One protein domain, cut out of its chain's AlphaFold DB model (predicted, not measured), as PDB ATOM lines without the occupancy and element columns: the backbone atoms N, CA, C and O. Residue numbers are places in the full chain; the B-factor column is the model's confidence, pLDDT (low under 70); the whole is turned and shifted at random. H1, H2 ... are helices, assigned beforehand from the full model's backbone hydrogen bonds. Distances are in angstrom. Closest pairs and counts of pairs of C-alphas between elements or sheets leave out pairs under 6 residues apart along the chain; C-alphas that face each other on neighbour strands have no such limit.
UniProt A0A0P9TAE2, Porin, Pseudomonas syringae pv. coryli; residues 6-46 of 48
ATOM      1  N   ASP A   6     184.068 227.542 167.323       91.12
ATOM      2  CA  ASP A   6     183.850 226.385 168.191       91.12
ATOM      3  C   ASP A   6     182.373 226.208 168.575       91.12
ATOM      4  O   ASP A   6     181.885 225.083 168.603       91.12
ATOM      5  N   VAL A   7     181.626 227.303 168.766       92.81
ATOM      6  CA  VAL A   7     180.177 227.230 168.999       92.81
ATOM      7  C   VAL A   7     179.468 226.806 167.715       92.81
ATOM      8  O   VAL A   7     178.567 225.976 167.758       92.81
ATOM      9  N   GLN A   8     179.911 227.308 166.557       94.00
ATOM     10  CA  GLN A   8     179.410 226.838 165.261       94.00
ATOM     11  C   GLN A   8     179.668 225.336 165.072       94.00
ATOM     12  O   GLN A   8     178.770 224.611 164.656       94.00
ATOM     13  N   GLN A   9     180.862 224.856 165.431       94.50
ATOM     14  CA  GLN A   9     181.213 223.438 165.369       94.50
ATOM     15  C   GLN A   9     180.338 222.588 166.300       94.50
ATOM     16  O   GLN A   9     179.803 221.569 165.872       94.50
ATOM     17  N   ALA A  10     180.137 223.025 167.546       93.50
ATOM     18  CA  ALA A  10     179.275 222.333 168.501       93.50
ATOM     19  C   ALA A  10     177.834 222.204 167.978       93.50
ATOM     20  O   ALA A  10     177.232 221.138 168.073       93.50
ATOM     21  N   VAL A  11     177.305 223.265 167.358       93.19
ATOM     22  CA  VAL A  11     175.970 223.253 166.739       93.19
ATOM     23  C   VAL A  11     175.905 222.267 165.571       93.19
ATOM     24  O   VAL A  11     174.955 221.493 165.494       93.19
ATOM     25  N   LEU A  12     176.904 222.245 164.684       94.19
ATOM     26  CA  LEU A  12     176.932 221.313 163.549       94.19
ATOM     27  C   LEU A  12     176.978 219.848 163.998       94.19
ATOM     28  O   LEU A  12     176.252 219.019 163.452       94.19
ATOM     29  N   LEU A  13     177.786 219.537 165.015       92.88
ATOM     30  CA  LEU A  13     177.868 218.195 165.594       92.88
ATOM     31  C   LEU A  13     176.532 217.758 166.205       92.88
ATOM     32  O   LEU A  13     176.103 216.623 166.006       92.88
ATOM     33  N   LEU A  14     175.857 218.668 166.908       90.12
ATOM     34  CA  LEU A  14     174.560 218.402 167.520       90.12
ATOM     35  C   LEU A  14     173.464 218.176 166.465       90.12
ATOM     36  O   LEU A  14     172.704 217.214 166.553       90.12
ATOM     37  N   VAL A  15     173.425 219.012 165.425       91.31
ATOM     38  CA  VAL A  15     172.477 218.870 164.311       91.31
ATOM     39  C   VAL A  15     172.729 217.581 163.527       91.31
ATOM     40  O   VAL A  15     171.777 216.874 163.203       91.31
ATOM     41  N   GLY A  16     173.992 217.236 163.258       90.00
ATOM     42  CA  GLY A  16     174.355 215.972 162.614       90.00
ATOM     43  C   GLY A  16     173.922 214.759 163.440       90.00
ATOM     44  O   GLY A  16     173.380 213.802 162.889       90.00
ATOM     45  N   HIS A  17     174.075 214.832 164.764       86.62
ATOM     46  CA  HIS A  17     173.605 213.799 165.680       86.62
ATOM     47  C   HIS A  17     172.079 213.622 165.617       86.62
ATOM     48  O   HIS A  17     171.618 212.495 165.458       86.62
ATOM     49  N   TRP A  18     171.282 214.693 165.658       84.50
ATOM     50  CA  TRP A  18     169.816 214.590 165.533       84.50
ATOM     51  C   TRP A  18     169.351 214.143 164.148       84.50
ATOM     52  O   TRP A  18     168.362 213.427 164.016       84.50
ATOM     53  N   TYR A  19     170.056 214.550 163.094       85.12
ATOM     54  CA  TYR A  19     169.727 214.102 161.746       85.12
ATOM     55  C   TYR A  19     169.956 212.596 161.574       85.12
ATOM     56  O   TYR A  19     169.158 211.929 160.914       85.12
ATOM     57  N   ALA A  20     171.027 212.062 162.168       85.31
ATOM     58  CA  ALA A  20     171.326 210.633 162.148       85.31
ATOM     59  C   ALA A  20     170.381 209.826 163.057       85.31
ATOM     60  O   ALA A  20     170.019 208.702 162.720       85.31
ATOM     61  N   ASN A  21     169.942 210.414 164.176       79.25
ATOM     62  CA  ASN A  21     169.072 209.791 165.174       79.25
ATOM     63  C   ASN A  21     167.671 210.431 165.118       79.25
ATOM     64  O   ASN A  21     167.350 211.338 165.882       79.25
ATOM     65  N   ARG A  22     166.860 209.989 164.145       66.88
ATOM     66  CA  ARG A  22     165.581 210.617 163.744       66.88
ATOM     67  C   ARG A  22     164.394 210.379 164.676       66.88
ATOM     68  O   ARG A  22     163.403 211.093 164.566       66.88
ATOM     69  N   GLU A  23     164.486 209.407 165.568       61.66
ATOM     70  CA  GLU A  23     163.529 209.214 166.653       61.66
ATOM     71  C   GLU A  23     164.255 209.472 167.971       61.66
ATOM     72  O   GLU A  23     165.478 209.314 168.045       61.66
ATOM     73  N   ALA A  24     163.526 209.841 169.027       56.84
ATOM     74  CA  ALA A  24     164.042 209.672 170.378       56.84
ATOM     75  C   ALA A  24     164.179 208.159 170.610       56.84
ATOM     76  O   ALA A  24     163.315 207.538 171.219       56.84
ATOM     77  N   VAL A  25     165.228 207.547 170.052       53.59
ATOM     78  CA  VAL A  25     165.601 206.150 170.258       53.59
ATOM     79  C   VAL A  25     166.142 206.069 171.679       53.59
ATOM     80  O   VAL A  25     167.332 205.945 171.933       53.59
ATOM     81  N   VAL A  26     165.229 206.217 172.631       53.78
ATOM     82  CA  VAL A  26     165.350 205.744 173.998       53.78
ATOM     83  C   VAL A  26     164.824 204.314 173.943       53.78
ATOM     84  O   VAL A  26     163.700 204.021 174.341       53.78
ATOM     85  N   ILE A  27     165.604 203.415 173.341       48.31
ATOM     86  CA  ILE A  27     165.338 201.979 173.454       48.31
ATOM     87  C   ILE A  27     166.019 201.537 174.751       48.31
ATOM     88  O   ILE A  27     167.210 201.241 174.781       48.31
ATOM     89  N   GLY A  28     165.266 201.558 175.852       59.38
ATOM     90  CA  GLY A  28     165.750 201.144 177.173       59.38
ATOM     91  C   GLY A  28     166.503 202.243 177.937       59.38
ATOM     92  O   GLY A  28     166.048 203.379 178.006       59.38
ATOM     93  N   THR A  29     167.631 201.899 178.567       55.75
ATOM     94  CA  THR A  29     168.417 202.785 179.454       55.75
ATOM     95  C   THR A  29     169.421 203.685 178.730       55.75
ATOM     96  O   THR A  29     170.085 204.494 179.373       55.75
ATOM     97  N   ILE A  30     169.553 203.554 177.408       54.94
ATOM     98  CA  ILE A  30     170.494 204.329 176.598       54.94
ATOM     99  C   ILE A  30     169.712 205.487 175.980       54.94
ATOM    100  O   ILE A  30     169.155 205.383 174.889       54.94
ATOM    101  N   THR A  31     169.612 206.599 176.703       58.09
ATOM    102  CA  THR A  31     169.280 207.881 176.074       58.09
ATOM    103  C   THR A  31     170.362 208.194 175.050       58.09
ATOM    104  O   THR A  31     171.533 208.003 175.366       58.09
ATOM    105  N   ALA A  32     170.008 208.674 173.855       63.16
ATOM    106  CA  ALA A  32     170.995 209.178 172.903       63.16
ATOM    107  C   ALA A  32     171.831 210.276 173.588       63.16
ATOM    108  O   ALA A  32     171.360 211.395 173.797       63.16
ATOM    109  N   GLU A  33     173.031 209.912 174.044       70.12
ATOM    110  CA  GLU A  33     173.903 210.813 174.785       70.12
ATOM    111  C   GLU A  33     174.346 211.942 173.854       70.12
ATOM    112  O   GLU A  33     174.698 211.718 172.690       70.12
ATOM    113  N   VAL A  34     174.332 213.175 174.369       76.44
ATOM    114  CA  VAL A  34     174.882 214.322 173.643       76.44
ATOM    115  C   VAL A  34     176.337 213.997 173.290       76.44
ATOM    116  O   VAL A  34     177.076 213.537 174.162       76.44
ATOM    117  N   PRO A  35     176.791 214.238 172.045       82.25
ATOM    118  CA  PRO A  35     178.154 213.903 171.669       82.25
ATOM    119  C   PRO A  35     179.166 214.562 172.614       82.25
ATOM    120  O   PRO A  35     179.142 215.781 172.789       82.25
ATOM    121  N   LEU A  36     180.110 213.782 173.152       87.00
ATOM    122  CA  LEU A  36     181.179 214.266 174.042       87.00
ATOM    123  C   LEU A  36     181.900 215.501 173.474       87.00
ATOM    124  O   LEU A  36     182.276 216.414 174.205       87.00
ATOM    125  N   ALA A  37     182.071 215.555 172.153       86.81
ATOM    126  CA  ALA A  37     182.670 216.696 171.471       86.81
ATOM    127  C   ALA A  37     181.868 217.999 171.663       86.81
ATOM    128  O   ALA A  37     182.471 219.051 171.863       86.81
ATOM    129  N   VAL A  38     180.531 217.945 171.663       90.75
ATOM    130  CA  VAL A  38     179.664 219.108 171.927       90.75
ATOM    131  C   VAL A  38     179.863 219.598 173.359       90.75
ATOM    132  O   VAL A  38     180.062 220.793 173.576       90.75
ATOM    133  N   GLU A  39     179.878 218.682 174.329       89.81
ATOM    134  CA  GLU A  39     180.098 219.021 175.737       89.81
ATOM    135  C   GLU A  39     181.464 219.686 175.943       89.81
ATOM    136  O   GLU A  39     181.552 220.758 176.538       89.81
ATOM    137  N   ARG A  40     182.530 219.112 175.378       91.06
ATOM    138  CA  ARG A  40     183.896 219.643 175.501       91.06
ATOM    139  C   ARG A  40     184.058 221.028 174.880       91.06
ATOM    140  O   ARG A  40     184.767 221.858 175.445       91.06
ATOM    141  N   LEU A  41     183.401 221.294 173.748       92.75
ATOM    142  CA  LEU A  41     183.444 222.603 173.087       92.75
ATOM    143  C   LEU A  41     182.724 223.690 173.898       92.75
ATOM    144  O   LEU A  41     183.143 224.847 173.886       92.75
ATOM    145  N   LEU A  42     181.656 223.332 174.615       92.56
ATOM    146  CA  LEU A  42     180.829 224.290 175.354       92.56
ATOM    147  C   LEU A  42     181.178 224.390 176.846       92.56
ATOM    148  O   LEU A  42     180.816 225.383 177.478       92.56
ATOM    149  N   TRP A  43     181.914 223.423 177.402       91.25
ATOM    150  CA  TRP A  43     182.241 223.331 178.830       91.25
ATOM    151  C   TRP A  43     182.812 224.630 179.407       91.25
ATOM    152  O   TRP A  43     182.297 225.167 180.385       91.25
ATOM    153  N   TYR A  44     183.822 225.200 178.750       86.31
ATOM    154  CA  TYR A  44     184.509 226.414 179.211       86.31
ATOM    155  C   TYR A  44     183.675 227.698 179.079       86.31
ATOM    156  O   TYR A  44     184.096 228.761 179.529       86.31
ATOM    157  N   ARG A  45     182.500 227.620 178.444       87.56
ATOM    158  CA  ARG A  45     181.556 228.737 178.280       87.56
ATOM    159  C   ARG A  45     180.415 228.688 179.294       87.56
ATOM    160  O   ARG A  45     179.656 229.652 179.393       87.56
ATOM    161  N   LYS A  46     180.280 227.581 180.030       85.81
ATOM    162  CA  LYS A  46     179.249 227.394 181.049       85.81
ATOM    163  C   LYS A  46     179.532 228.326 182.231       85.81
ATOM    164  O   LYS A  46     180.569 228.221 182.878       85.81
TER     165      LYS A  46
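AT A GLANCE: This is residues 6 to 46 of the 48 residues of the protein "Porin" of Pseudomonas syringae pv. coryli (UniProt A0A0P9TAE2). A long helix, H1, and a shorter one, H2, fold back on each other as a helical hairpin, side by side near the two ends of the printed part. The long link between them makes a wide loop, of which residues 25 to 31 stick out at the far end. The printed part has 41 residues, with two named helices, H1 then H2, and no named strand: all helix. It is loose, with a radius of gyration of the C-alphas of 11.4 A, and elongated, spanning 32 by 19 by 12 A.

IN THESE COORDINATES: H1, residues 6 to 20, begins at C-alpha 6 (183.850, 226.385, 168.191) and is 21.0 A long from first to last C-alpha. Residues 21 to 35 hold no named element. H2, residues 36 to 43, is 10.3 A long and ends at C-alpha 43 (182.241, 223.331, 178.830).

HOW THE PARTS SIT: H1 and H2 touch, and their closest C-alphas, those of Ala 10 and Val 38, are 4.7 A apart. They run opposite ways at a shallow tilt of 34 degrees, only just short of steep. In H1 and H2 every O i to N i+4 pair is within hydrogen-bond range.

THE WHOLE: The C-alphas farthest apart, those of Asp 6 and Gly 28, are 32.3 A apart. The printed part has no cut. The link from H1 to H2 is long, and residues 25 to 31 stand free. Mean pLDDT of the printed part is 80.0; residues 22 to 32 are under 70.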